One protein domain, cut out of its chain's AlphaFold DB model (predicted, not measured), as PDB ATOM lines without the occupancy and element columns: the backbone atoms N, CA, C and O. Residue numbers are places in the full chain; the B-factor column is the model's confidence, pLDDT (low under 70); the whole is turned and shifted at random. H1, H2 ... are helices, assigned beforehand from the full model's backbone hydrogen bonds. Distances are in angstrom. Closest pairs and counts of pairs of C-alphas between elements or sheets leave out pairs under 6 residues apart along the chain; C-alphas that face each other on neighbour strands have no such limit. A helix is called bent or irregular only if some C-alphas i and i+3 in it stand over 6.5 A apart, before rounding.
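What this domain is: This is residues 150 to 247 of the 319 residues of an uncharacterized protein of Clostridiaceae bacterium (UniProt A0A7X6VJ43). A long bent helix, H2, spans a narrow V made by H3 and H4; its first arm, H2a, crosses the early part of H4, and the short helix H1 packs on H4 farther along. The second arm, H2b, reaches outward touching no helix, and a long link folds back from its end to H3. The printed part has 98 residues with four named helices, in the order H1 H2 H3 H4, and no named strand: all helix. It is loose, with a radius of gyration of the C-alphas of 17.6 A, and flat, spanning 55 by 36 by 16 A.

How they stand to each other: H1, residues 157 to 161, touches H4, residues 221 to 244, at residues 230 to 241 alone; the closest C-alphas, Tyr 160 and Tyr 234, are 5.4 A apart. H2, residues 164 to 193, was assigned as one helix by its hydrogen bonds but is bent, with C-alphas 179 and 182 at 6.9 A; its arms H2a, residues 164 to 179, and H2b, residues 182 to 193, stand at a steep tilt of 41 degrees. H2a touches H4 about perpendicular, at 81 degrees, with C-alphas of Ala 165 and Tyr 227 closest at 5.1 A. H2a and H3, residues 207 to 218, only just touch, with 3 pairs of C-alphas within 8 A, Tyr 173 and Phe 211 closest at 6.7 A. H2b and H4 are apart. Every O i to N i+4 pair is within hydrogen-bond range in H1, H2a, H2b and H3, and 18 of 20 in H4.

Where its parts are: H1 begins at C-alpha 157 (-19.701, 63.708, -4.594). H2a is 22.2 A long, H2b 16.6 A and H3 16.2 A. H4, 34.9 A long, ends at C-alpha 244 (-29.727, 70.772, -4.424).

The domain as a whole: The farthest C-alphas, Gly 154 and Gly 195, are 55.4 A apart. The printed part has no cut, and the link from H2 to H3 is long. Residues 198 to 199 and 201 to 205 have pLDDT under 70.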
ATOM      1  N   PHE A 150     -21.891  70.966  -7.678       87.12
ATOM      2  CA  PHE A 150     -22.277  70.702  -6.302       87.12
ATOM      3  C   PHE A 150     -21.058  70.350  -5.438       87.12
ATOM      4  O   PHE A 150     -20.345  69.374  -5.694       87.12
ATOM      5  N   LYS A 151     -20.867  71.106  -4.350       90.19
ATOM      6  CA  LYS A 151     -19.859  70.823  -3.321       90.19
ATOM      7  C   LYS A 151     -20.487  70.778  -1.937       90.19
ATOM      8  O   LYS A 151     -21.034  71.774  -1.467       90.19
ATOM      9  N   TYR A 152     -20.324  69.650  -1.256       90.44
ATOM     10  CA  TYR A 152     -20.658  69.500   0.155       90.44
ATOM     11  C   TYR A 152     -19.374  69.649   0.972       90.44
ATOM     12  O   TYR A 152     -18.382  68.987   0.687       90.44
ATOM     13  N   GLU A 153     -19.346  70.601   1.910       92.44
ATOM     14  CA  GLU A 153     -18.160  70.929   2.726       92.44
ATOM     15  C   GLU A 153     -16.852  71.115   1.920       92.44
ATOM     16  O   GLU A 153     -15.750  70.818   2.382       92.44
ATOM     17  N   GLY A 154     -16.969  71.634   0.694       90.12
ATOM     18  CA  GLY A 154     -15.835  71.902  -0.195       90.12
ATOM     19  C   GLY A 154     -15.367  70.721  -1.051       90.12
ATOM     20  O   GLY A 154     -14.424  70.910  -1.816       90.12
ATOM     21  N   LYS A 155     -16.025  69.556  -0.974       92.06
ATOM     22  CA  LYS A 155     -15.733  68.364  -1.785       92.06
ATOM     23  C   LYS A 155     -16.885  68.009  -2.730       92.06
ATOM     24  O   LYS A 155     -18.050  68.226  -2.396       92.06
ATOM     25  N   THR A 156     -16.576  67.442  -3.893       91.25
ATOM     26  CA  THR A 156     -17.576  66.890  -4.822       91.25
ATOM     27  C   THR A 156     -18.075  65.525  -4.344       91.25
ATOM     28  O   THR A 156     -17.432  64.850  -3.536       91.25
ATOM     29  N   LEU A 157     -19.214  65.064  -4.873       89.06
ATOM     30  CA  LEU A 157     -19.701  63.708  -4.594       89.06
ATOM     31  C   LEU A 157     -18.711  62.619  -5.012       89.06
ATOM     32  O   LEU A 157     -18.585  61.608  -4.320       89.06
ATOM     33  N   GLU A 158     -18.004  62.823  -6.122       90.19
ATOM     34  CA  GLU A 158     -17.013  61.871  -6.616       90.19
ATOM     35  C   GLU A 158     -15.815  61.768  -5.660       90.19
ATOM     36  O   GLU A 158     -15.278  60.681  -5.452       90.19
ATOM     37  N   GLU A 159     -15.428  62.861  -5.000       92.19
ATOM     38  CA  GLU A 159     -14.396  62.827  -3.959       92.19
ATOM     39  C   GLU A 159     -14.842  62.020  -2.730       92.19
ATOM     40  O   GLU A 159     -14.051  61.235  -2.209       92.19
ATOM     41  N   TYR A 160     -16.103  62.143  -2.292       91.75
ATOM     42  CA  TYR A 160     -16.645  61.299  -1.215       91.75
ATOM     43  C   TYR A 160     -16.751  59.830  -1.633       91.75
ATOM     44  O   TYR A 160     -16.421  58.938  -0.854       91.75
ATOM     45  N   ARG A 161     -17.172  59.559  -2.873       88.31
ATOM     46  CA  ARG A 161     -17.260  58.198  -3.425       88.31
ATOM     47  C   ARG A 161     -15.897  57.507  -3.479       88.31
ATOM     48  O   ARG A 161     -15.817  56.293  -3.284       88.31
ATOM     49  N   ASN A 162     -14.842  58.280  -3.727       92.12
ATOM     50  CA  ASN A 162     -13.464  57.806  -3.794       92.12
ATOM     51  C   ASN A 162     -12.750  57.760  -2.436       92.12
ATOM     52  O   ASN A 162     -11.539  57.520  -2.403       92.12
ATOM     53  N   ASP A 163     -13.466  57.934  -1.318       95.00
ATOM     54  CA  ASP A 163     -12.896  57.668  -0.001       95.00
ATOM     55  C   ASP A 163     -12.330  56.229   0.051       95.00
ATOM     56  O   ASP A 163     -13.020  55.279  -0.345       95.00
ATOM     57  N   PRO A 164     -11.084  56.025   0.525       93.56
ATOM     58  CA  PRO A 164     -10.450  54.710   0.521       93.56
ATOM     59  C   PRO A 164     -11.253  53.616   1.235       93.56
ATOM     60  O   PRO A 164     -11.237  52.467   0.788       93.56
ATOM     61  N   ALA A 165     -11.956  53.943   2.325       92.56
ATOM     62  CA  ALA A 165     -12.737  52.972   3.085       92.56
ATOM     63  C   ALA A 165     -14.021  52.571   2.342       92.56
ATOM     64  O   ALA A 165     -14.360  51.386   2.294       92.56
ATOM     65  N   LEU A 166     -14.698  53.534   1.706       92.31
ATOM     66  CA  LEU A 166     -15.859  53.270   0.846       92.31
ATOM     67  C   LEU A 166     -15.475  52.472  -0.396       92.31
ATOM     68  O   LEU A 166     -16.138  51.490  -0.732       92.31
ATOM     69  N   LYS A 167     -14.381  52.855  -1.056       92.94
ATOM     70  CA  LYS A 167     -13.871  52.142  -2.224       92.94
ATOM     71  C   LYS A 167     -13.550  50.687  -1.889       92.94
ATOM     72  O   LYS A 167     -13.994  49.789  -2.599       92.94
ATOM     73  N   PHE A 168     -12.855  50.449  -0.776       92.31
ATOM     74  CA  PHE A 168     -12.539  49.097  -0.316       92.31
ATOM     75  C   PHE A 168     -13.796  48.265  -0.020       92.31
ATOM     76  O   PHE A 168     -13.866  47.098  -0.407       92.31
ATOM     77  N   TYR A 169     -14.804  48.861   0.627       91.56
ATOM     78  CA  TYR A 169     -16.093  48.206   0.859       91.56
ATOM     79  C   TYR A 169     -16.784  47.822  -0.457       91.56
ATOM     80  O   TYR A 169     -17.221  46.682  -0.602       91.56
ATOM     81  N   ASN A 170     -16.847  48.742  -1.423       91.50
ATOM     82  CA  ASN A 170     -17.508  48.517  -2.710       91.50
ATOM     83  C   ASN A 170     -16.800  47.434  -3.535       91.50
ATOM     84  O   ASN A 170     -17.448  46.520  -4.036       91.50
ATOM     85  N   GLU A 171     -15.467  47.463  -3.603       93.44
ATOM     86  CA  GLU A 171     -14.684  46.416  -4.273       93.44
ATOM     87  C   GLU A 171     -14.892  45.042  -3.614       93.44
ATOM     88  O   GLU A 171     -14.981  44.013  -4.292       93.44
ATOM     89  N   ALA A 172     -15.001  45.007  -2.282       88.88
ATOM     90  CA  ALA A 172     -15.304  43.781  -1.558       88.88
ATOM     91  C   ALA A 172     -16.745  43.299  -1.782       88.88
ATOM     92  O   ALA A 172     -16.952  42.086  -1.888       88.88
ATOM     93  N   TYR A 173     -17.712  44.215  -1.884       90.50
ATOM     94  CA  TYR A 173     -19.100  43.908  -2.231       90.50
ATOM     95  C   TYR A 173     -19.183  43.284  -3.614       90.50
ATOM     96  O   TYR A 173     -19.725  42.190  -3.747       90.50
ATOM     97  N   ASP A 174     -18.585  43.918  -4.622       92.00
ATOM     98  CA  ASP A 174     -18.607  43.430  -6.000       92.00
ATOM     99  C   ASP A 174     -17.975  42.045  -6.105       92.00
ATOM    100  O   ASP A 174     -18.548  41.122  -6.694       92.00
ATOM    101  N   LYS A 175     -16.824  41.859  -5.453       85.56
ATOM    102  CA  LYS A 175     -16.158  40.560  -5.410       85.56
ATOM    103  C   LYS A 175     -17.021  39.499  -4.733       85.56
ATOM    104  O   LYS A 175     -17.173  38.405  -5.272       85.56
ATOM    105  N   TRP A 176     -17.594  39.801  -3.569       86.75
ATOM    106  CA  TRP A 176     -18.477  38.874  -2.862       86.75
ATOM    107  C   TRP A 176     -19.733  38.558  -3.678       86.75
ATOM    108  O   TRP A 176     -20.142  37.400  -3.770       86.75
ATOM    109  N   ARG A 177     -20.313  39.561  -4.337       85.00
ATOM    110  CA  ARG A 177     -21.507  39.409  -5.164       85.00
ATOM    111  C   ARG A 177     -21.255  38.442  -6.319       85.00
ATOM    112  O   ARG A 177     -22.058  37.540  -6.549       85.00
ATOM    113  N   ILE A 178     -20.118  38.581  -6.997       81.75
ATOM    114  CA  ILE A 178     -19.735  37.722  -8.123       81.75
ATOM    115  C   ILE A 178     -19.327  36.321  -7.657       81.75
ATOM    116  O   ILE A 178     -19.772  35.324  -8.220       81.75
ATOM    117  N   GLU A 179     -18.466  36.224  -6.645       79.50
ATOM    118  CA  GLU A 179     -17.851  34.950  -6.257       79.50
ATOM    119  C   GLU A 179     -18.733  34.096  -5.339       79.50
ATOM    120  O   GLU A 179     -18.531  32.879  -5.260       79.50
ATOM    121  N   VAL A 180     -19.675  34.720  -4.627       76.31
ATOM    122  CA  VAL A 180     -20.486  34.078  -3.585       76.31
ATOM    123  C   VAL A 180     -21.972  34.222  -3.871       76.31
ATOM    124  O   VAL A 180     -22.650  33.204  -3.997       76.31
ATOM    125  N   TYR A 181     -22.485  35.451  -3.988       77.00
ATOM    126  CA  TYR A 181     -23.930  35.667  -4.077       77.00
ATOM    127  C   TYR A 181     -24.534  35.080  -5.352       77.00
ATOM    128  O   TYR A 181     -25.500  34.336  -5.253       77.00
ATOM    129  N   PHE A 182     -23.979  35.364  -6.536       80.94
ATOM    130  CA  PHE A 182     -24.559  34.860  -7.786       80.94
ATOM    131  C   PHE A 182     -24.593  33.328  -7.872       80.94
ATOM    132  O   PHE A 182     -25.679  32.806  -8.119       80.94
ATOM    133  N   PRO A 183     -23.492  32.591  -7.603       76.94
ATOM    134  CA  PRO A 183     -23.543  31.128  -7.591       76.94
ATOM    135  C   PRO A 183     -24.545  30.578  -6.573       76.94
ATOM    136  O   PRO A 183     -25.251  29.613  -6.852       76.94
ATOM    137  N   LEU A 184     -24.620  31.199  -5.393       70.06
ATOM    138  CA  LEU A 184     -25.546  30.785  -4.345       70.06
ATOM    139  C   LEU A 184     -26.998  31.051  -4.743       70.06
ATOM    140  O   LEU A 184     -27.858  30.208  -4.525       70.06
ATOM    141  N   ASN A 185     -27.271  32.204  -5.345       80.62
ATOM    142  CA  ASN A 185     -28.597  32.557  -5.817       80.62
ATOM    143  C   ASN A 185     -29.067  31.591  -6.912       80.62
ATOM    144  O   ASN A 185     -30.193  31.120  -6.843       80.62
ATOM    145  N   GLU A 186     -28.199  31.238  -7.862       80.50
ATOM    146  CA  GLU A 186     -28.497  30.237  -8.895       80.50
ATOM    147  C   GLU A 186     -28.820  28.862  -8.286       80.50
ATOM    148  O   GLU A 186     -29.828  28.246  -8.637       80.50
ATOM    149  N   GLU A 187     -28.016  28.399  -7.322       76.00
ATOM    150  CA  GLU A 187     -28.255  27.133  -6.619       76.00
ATOM    151  C   GLU A 187     -29.581  27.145  -5.845       76.00
ATOM    152  O   GLU A 187     -30.335  26.170  -5.905       76.00
ATOM    153  N   MET A 188     -29.876  28.241  -5.141       76.62
ATOM    154  CA  MET A 188     -31.099  28.388  -4.351       76.62
ATOM    155  C   MET A 188     -32.336  28.496  -5.239       76.62
ATOM    156  O   MET A 188     -33.323  27.820  -4.969       76.62
ATOM    157  N   THR A 189     -32.282  29.247  -6.340       82.00
ATOM    158  CA  THR A 189     -33.374  29.281  -7.323       82.00
ATOM    159  C   THR A 189     -33.641  27.884  -7.886       82.00
ATOM    160  O   THR A 189     -34.776  27.415  -7.848       82.00
ATOM    161  N   ALA A 190     -32.600  27.159  -8.307       80.19
ATOM    162  CA  ALA A 190     -32.764  25.804  -8.833       80.19
ATOM    163  C   ALA A 190     -33.293  24.812  -7.775       80.19
ATOM    164  O   ALA A 190     -34.033  23.883  -8.099       80.19
ATOM    165  N   ALA A 191     -32.892  24.961  -6.512       71.88
ATOM    166  CA  ALA A 191     -33.383  24.149  -5.398       71.88
ATOM    167  C   ALA A 191     -34.856  24.433  -5.074       71.88
ATOM    168  O   ALA A 191     -35.630  23.502  -4.831       71.88
ATOM    169  N   GLU A 192     -35.272  25.698  -5.135       78.75
ATOM    170  CA  GLU A 192     -36.664  26.100  -4.940       78.75
ATOM    171  C   GLU A 192     -37.564  25.524  -6.045       78.75
ATOM    172  O   GLU A 192     -38.618  24.963  -5.738       78.75
ATOM    173  N   GLU A 193     -37.110  25.533  -7.305       87.69
ATOM    174  CA  GLU A 193     -37.798  24.897  -8.442       87.69
ATOM    175  C   GLU A 193     -37.942  23.375  -8.291       87.69
ATOM    176  O   GLU A 193     -38.954  22.797  -8.690       87.69
ATOM    177  N   ARG A 194     -36.955  22.712  -7.672       85.75
ATOM    178  CA  ARG A 194     -37.035  21.281  -7.323       85.75
ATOM    179  C   ARG A 194     -37.952  20.998  -6.127       85.75
ATOM    180  O   ARG A 194     -38.185  19.831  -5.813       85.75
ATOM    181  N   GLY A 195     -38.484  22.030  -5.471       82.69
ATOM    182  CA  GLY A 195     -39.351  21.908  -4.299       82.69
ATOM    183  C   GLY A 195     -38.596  21.617  -3.001       82.69
ATOM    184  O   GLY A 195     -39.171  21.057  -2.068       82.69
ATOM    185  N   GLU A 196     -37.308  21.957  -2.924       73.06
ATOM    186  CA  GLU A 196     -36.483  21.680  -1.750       73.06
ATOM    187  C   GLU A 196     -36.768  22.696  -0.632       73.06
ATOM    188  O   GLU A 196     -36.629  23.908  -0.806       73.06
ATOM    189  N   GLU A 197     -37.158  22.203   0.549       72.31
ATOM    190  CA  GLU A 197     -37.607  23.042   1.675       72.31
ATOM    191  C   GLU A 197     -36.564  24.072   2.142       72.31
ATOM    192  O   GLU A 197     -36.931  25.112   2.680       72.31
ATOM    193  N   TYR A 198     -35.268  23.806   1.948       65.50
ATOM    194  CA  TYR A 198     -34.192  24.690   2.410       65.50
ATOM    195  C   TYR A 198     -34.008  25.948   1.551       65.50
ATOM    196  O   TYR A 198     -33.381  26.898   2.012       65.50
ATOM    197  N   ALA A 199     -34.521  25.942   0.323       66.00
ATOM    198  CA  ALA A 199     -34.409  27.055  -0.615       66.00
ATOM    199  C   ALA A 199     -35.657  27.951  -0.626       66.00
ATOM    200  O   ALA A 199     -35.634  29.054  -1.170       66.00
ATOM    201  N   GLN A 200     -36.739  27.499   0.014       72.25
ATOM    202  CA  GLN A 200     -38.010  28.213   0.073       72.25
ATOM    203  C   GLN A 200     -37.848  29.594   0.715       72.25
ATOM    204  O   GLN A 200     -37.506  29.716   1.894       72.25
ATOM    205  N   GLY A 201     -38.152  30.645  -0.051       66.12
ATOM    206  CA  GLY A 201     -38.107  32.021   0.441       66.12
ATOM    207  C   GLY A 201     -36.715  32.655   0.486       66.12
ATOM    208  O   GLY A 201     -36.603  33.760   1.017       66.12
ATOM    209  N   TRP A 202     -35.684  32.018  -0.087       69.31
ATOM    210  CA  TRP A 202     -34.332  32.585  -0.188       69.31
ATOM    211  C   TRP A 202     -34.316  33.956  -0.888       69.31
ATOM    212  O   TRP A 202     -33.629  34.880  -0.454       69.31
ATOM    213  N   TRP A 203     -35.156  34.135  -1.911       60.31
ATOM    214  CA  TRP A 203     -35.334  35.389  -2.655       60.31
ATOM    215  C   TRP A 203     -35.772  36.590  -1.801       60.31
ATOM    216  O   TRP A 203     -35.701  37.729  -2.258       60.31
ATOM    217  N   LYS A 204     -36.246  36.370  -0.568       68.44
ATOM    218  CA  LYS A 204     -36.647  37.452   0.346       68.44
ATOM    219  C   LYS A 204     -35.455  38.166   0.981       68.44
ATOM    220  O   LYS A 204     -35.645  39.211   1.601       68.44
ATOM    221  N   HIS A 205     -34.252  37.610   0.875       67.56
ATOM    222  CA  HIS A 205     -33.057  38.221   1.437       67.56
ATOM    223  C   HIS A 205     -32.500  39.291   0.495       67.56
ATOM    224  O   HIS A 205     -32.170  39.017  -0.655       67.56
ATOM    225  N   SER A 206     -32.359  40.519   0.999       81.38
ATOM    226  CA  SER A 206     -31.654  41.579   0.275       81.38
ATOM    227  C   SER A 206     -30.162  41.249   0.193       81.38
ATOM    228  O   SER A 206     -29.514  41.033   1.222       81.38
ATOM    229  N   THR A 207     -29.607  41.263  -1.020       79.50
ATOM    230  CA  THR A 207     -28.167  41.108  -1.291       79.50
ATOM    231  C   THR A 207     -27.314  42.033  -0.425       79.50
ATOM    232  O   THR A 207     -26.290  41.615   0.111       79.50
ATOM    233  N   ASP A 208     -27.760  43.275  -0.243       82.19
ATOM    234  CA  ASP A 208     -27.027  44.293   0.511       82.19
ATOM    235  C   ASP A 208     -27.024  43.985   2.004       82.19
ATOM    236  O   ASP A 208     -26.015  44.173   2.685       82.19
ATOM    237  N   GLN A 209     -28.141  43.466   2.518       81.19
ATOM    238  CA  GLN A 209     -28.221  43.032   3.905       81.19
ATOM    239  C   GLN A 209     -27.305  41.828   4.158       81.19
ATOM    240  O   GLN A 209     -26.531  41.848   5.114       81.19
ATOM    241  N   LEU A 210     -27.344  40.822   3.278       76.94
ATOM    242  CA  LEU A 210     -26.487  39.638   3.374       76.94
ATOM    243  C   LEU A 210     -25.001  40.005   3.331       76.94
ATOM    244  O   LEU A 210     -24.209  39.487   4.120       76.94
ATOM    245  N   PHE A 211     -24.616  40.923   2.443       84.25
ATOM    246  CA  PHE A 211     -23.237  41.385   2.405       84.25
ATOM    247  C   PHE A 211     -22.858  42.159   3.660       84.25
ATOM    248  O   PHE A 211     -21.765  41.959   4.179       84.25
ATOM    249  N   LYS A 212     -23.737  43.023   4.173       83.62
ATOM    250  CA  LYS A 212     -23.454  43.789   5.388       83.62
ATOM    251  C   LYS A 212     -23.183  42.870   6.580       83.62
ATOM    252  O   LYS A 212     -22.244  43.121   7.332       83.62
ATOM    253  N   GLU A 213     -23.962  41.802   6.732       78.94
ATOM    254  CA  GLU A 213     -23.747  40.779   7.763       78.94
ATOM    255  C   GLU A 213     -22.408  40.053   7.546       78.94
ATOM    256  O   GLU A 213     -21.566  40.018   8.444       78.94
ATOM    257  N   TYR A 214     -22.144  39.580   6.320       79.88
ATOM    258  CA  TYR A 214     -20.857  38.977   5.950       79.88
ATOM    259  C   TYR A 214     -19.670  39.905   6.257       79.88
ATOM    260  O   TYR A 214     -18.663  39.475   6.824       79.88
ATOM    261  N   TRP A 215     -19.784  41.183   5.907       84.12
ATOM    262  CA  TRP A 215     -18.766  42.204   6.110       84.12
ATOM    263  C   TRP A 215     -18.470  42.425   7.594       84.12
ATOM    264  O   TRP A 215     -17.307  42.392   7.998       84.12
ATOM    265  N   GLN A 216     -19.513  42.574   8.415       84.81
ATOM    266  CA  GLN A 216     -19.392  42.761   9.863       84.81
ATOM    267  C   GLN A 216     -18.725  41.571  10.562       84.81
ATOM    268  O   GLN A 216     -18.007  41.762  11.542       84.81
ATOM    269  N   GLU A 217     -18.927  40.353  10.056       80.38
ATOM    270  CA  GLU A 217     -18.323  39.146  10.625       80.38
ATOM    271  C   GLU A 217     -16.886  38.880  10.153       80.38
ATOM    272  O   GLU A 217     -16.119  38.221  10.858       80.38
ATOM    273  N   ASN A 218     -16.510  39.354   8.960       80.62
ATOM    274  CA  ASN A 218     -15.248  38.973   8.314       80.62
ATOM    275  C   ASN A 218     -14.183  40.077   8.308       80.62
ATOM    276  O   ASN A 218     -13.036  39.786   7.958       80.62
ATOM    277  N   GLN A 219     -14.524  41.312   8.685       86.50
ATOM    278  CA  GLN A 219     -13.566  42.416   8.723       86.50
ATOM    279  C   GLN A 219     -13.059  42.736  10.138       86.50
ATOM    280  O   GLN A 219     -13.801  42.624  11.115       86.50
ATOM    281  N   PRO A 220     -11.793  43.170  10.264       88.06
ATOM    282  CA  PRO A 220     -11.263  43.742  11.498       88.06
ATOM    283  C   PRO A 220     -12.049  44.974  11.984       88.06
ATOM    284  O   PRO A 220     -12.599  45.733  11.188       88.06
ATOM    285  N   GLN A 221     -12.055  45.212  13.300       88.75
ATOM    286  CA  GLN A 221     -12.780  46.338  13.911       88.75
ATOM    287  C   GLN A 221     -12.292  47.715  13.438       88.75
ATOM    288  O   GLN A 221     -13.097  48.626  13.300       88.75
ATOM    289  N   ASP A 222     -11.001  47.873  13.159       87.94
ATOM    290  CA  ASP A 222     -10.421  49.105  12.613       87.94
ATOM    291  C   ASP A 222     -10.921  49.406  11.192       87.94
ATOM    292  O   ASP A 222     -11.220  50.556  10.880       87.94
ATOM    293  N   VAL A 223     -11.104  48.377  10.358       86.19
ATOM    294  CA  VAL A 223     -11.687  48.512   9.012       86.19
ATOM    295  C   VAL A 223     -13.161  48.911   9.094       86.19
ATOM    296  O   VAL A 223     -13.601  49.816   8.385       86.19
ATOM    297  N   LEU A 224     -13.926  48.272   9.985       87.31
ATOM    298  CA  LEU A 224     -15.334  48.614  10.217       87.31
ATOM    299  C   LEU A 224     -15.486  50.051  10.742       87.31
ATOM    300  O   LEU A 224     -16.350  50.791  10.272       87.31
ATOM    301  N   ALA A 225     -14.619  50.459  11.672       89.75
ATOM    302  CA  ALA A 225     -14.621  51.797  12.255       89.75
ATOM    303  C   ALA A 225     -14.217  52.897  11.260       89.75
ATOM    304  O   ALA A 225     -14.661  54.030  11.418       89.75
ATOM    305  N   ALA A 226     -13.406  52.586  10.243       90.25
ATOM    306  CA  ALA A 226     -13.081  53.522   9.166       90.25
ATOM    307  C   ALA A 226     -14.217  53.656   8.133       90.25
ATOM    308  O   ALA A 226     -14.424  54.734   7.582       90.25
ATOM    309  N   TYR A 227     -14.967  52.578   7.886       90.81
ATOM    310  CA  TYR A 227     -16.047  52.555   6.897       90.81
ATOM    311  C   TYR A 227     -17.281  53.365   7.312       90.81
ATOM    312  O   TYR A 227     -17.804  54.124   6.499       90.81
ATOM    313  N   GLU A 228     -17.765  53.215   8.552       89.81
ATOM    314  CA  GLU A 228     -19.026  53.859   8.961       89.81
ATOM    315  C   GLU A 228     -18.992  55.399   8.841       89.81
ATOM    316  O   GLU A 228     -19.924  55.940   8.244       89.81
ATOM    317  N   PRO A 229     -17.933  56.119   9.273       92.81
ATOM    318  CA  PRO A 229     -17.844  57.567   9.078       92.81
ATOM    319  C   PRO A 229     -17.784  57.976   7.601       92.81
ATOM    320  O   PRO A 229     -18.453  58.924   7.203       92.81
ATOM    321  N   ALA A 230     -17.016  57.256   6.774       93.19
ATOM    322  CA  ALA A 230     -16.920  57.546   5.342       93.19
ATOM    323  C   ALA A 230     -18.280  57.373   4.647       93.19
ATOM    324  O   ALA A 230     -18.710  58.216   3.860       93.19
ATOM    325  N   ARG A 231     -19.003  56.305   4.999       93.31
ATOM    326  CA  ARG A 231     -20.360  56.038   4.520       93.31
ATOM    327  C   ARG A 231     -21.358  57.095   4.976       93.31
ATOM    328  O   ARG A 231     -22.209  57.494   4.186       93.31
ATOM    329  N   GLU A 232     -21.297  57.516   6.235       94.69
ATOM    330  CA  GLU A 232     -22.164  58.569   6.770       94.69
ATOM    331  C   GLU A 232     -21.953  59.881   6.013       94.69
ATOM    332  O   GLU A 232     -22.915  60.410   5.461       94.69
ATOM    333  N   GLN A 233     -20.699  60.310   5.849       94.12
ATOM    334  CA  GLN A 233     -20.353  61.514   5.090       94.12
ATOM    335  C   GLN A 233     -20.818  61.445   3.633       94.12
ATOM    336  O   GLN A 233     -21.404  62.399   3.127       94.12
ATOM    337  N   TYR A 234     -20.613  60.311   2.955       94.88
ATOM    338  CA  TYR A 234     -21.125  60.130   1.597       94.88
ATOM    339  C   TYR A 234     -22.655  60.216   1.545       94.88
ATOM    340  O   TYR A 234     -23.197  60.866   0.658       94.88
ATOM    341  N   ASN A 235     -23.366  59.600   2.494       94.38
ATOM    342  CA  ASN A 235     -24.829  59.652   2.524       94.38
ATOM    343  C   ASN A 235     -25.355  61.066   2.800       94.38
ATOM    344  O   ASN A 235     -26.378  61.447   2.236       94.38
ATOM    345  N   GLU A 236     -24.699  61.829   3.672       95.88
ATOM    346  CA  GLU A 236     -25.038  63.232   3.934       95.88
ATOM    347  C   GLU A 236     -24.801  64.095   2.695       95.88
ATOM    348  O   GLU A 236     -25.717  64.795   2.258       95.88
ATOM    349  N   ALA A 237     -23.630  63.965   2.066       94.00
ATOM    350  CA  ALA A 237     -23.315  64.648   0.817       94.00
ATOM    351  C   ALA A 237     -24.304  64.275  -0.299       94.00
ATOM    352  O   ALA A 237     -24.764  65.145  -1.036       94.00
ATOM    353  N   HIS A 238     -24.675  62.996  -0.409       92.94
ATOM    354  CA  HIS A 238     -25.619  62.510  -1.412       92.94
ATOM    355  C   HIS A 238     -27.030  63.059  -1.195       92.94
ATOM    356  O   HIS A 238     -27.651  63.512  -2.150       92.94
ATOM    357  N   LYS A 239     -27.521  63.099   0.049       93.81
ATOM    358  CA  LYS A 239     -28.810  63.736   0.365       93.81
ATOM    359  C   LYS A 239     -28.799  65.224   0.029       93.81
ATOM    360  O   LYS A 239     -29.726  65.704  -0.612       93.81
ATOM    361  N   ALA A 240     -27.742  65.938   0.412       90.88
ATOM    362  CA  ALA A 240     -27.602  67.358   0.104       90.88
ATOM    363  C   ALA A 240     -27.545  67.607  -1.414       90.88
ATOM    364  O   ALA A 240     -28.137  68.566  -1.905       90.88
ATOM    365  N   TYR A 241     -26.900  66.717  -2.169       89.19
ATOM    366  CA  TYR A 241     -26.938  66.744  -3.628       89.19
ATOM    367  C   TYR A 241     -28.349  66.500  -4.168       89.19
ATOM    368  O   TYR A 241     -28.799  67.261  -5.017       89.19
ATOM    369  N   GLU A 242     -29.066  65.482  -3.677       88.25
ATOM    370  CA  GLU A 242     -30.449  65.198  -4.082       88.25
ATOM    371  C   GLU A 242     -31.399  66.377  -3.812       88.25
ATOM    372  O   GLU A 242     -32.318  66.629  -4.595       88.25
ATOM    373  N   GLU A 243     -31.177  67.107  -2.721       88.75
ATOM    374  CA  GLU A 243     -31.906  68.332  -2.389       88.75
ATOM    375  C   GLU A 243     -31.528  69.483  -3.328       88.75
ATOM    376  O   GLU A 243     -32.408  70.099  -3.930       88.75
ATOM    377  N   TRP A 244     -30.230  69.735  -3.519       87.69
ATOM    378  CA  TRP A 244     -29.727  70.772  -4.424       87.69
ATOM    379  C   TRP A 244     -30.234  70.572  -5.851       87.69
ATOM    380  O   TRP A 244     -30.707  71.501  -6.503       87.69
ATOM    381  N   ILE A 245     -30.214  69.334  -6.330       83.12
ATOM    382  CA  ILE A 245     -30.568  69.012  -7.706       83.12
ATOM    383  C   ILE A 245     -32.087  69.022  -7.975       83.12
ATOM    384  O   ILE A 245     -32.529  68.869  -9.118       83.12
ATOM    385  N   ARG A 246     -32.898  69.143  -6.918       77.88
ATOM    386  CA  ARG A 246     -34.355  69.347  -6.969       77.88
ATOM    387  C   ARG A 246     -34.754  70.780  -6.595       77.88
ATOM    388  O   ARG A 246     -35.937  71.102  -6.648       77.88
ATOM    389  N   SER A 247     -33.796  71.619  -6.203       78.12
ATOM    390  CA  SER A 247     -34.045  72.995  -5.788       78.12
ATOM    391  C   SER A 247     -34.051  73.947  -6.992       78.12
ATOM    392  O   SER A 247     -33.132  73.872  -7.815       78.12
TER     393      SER A 247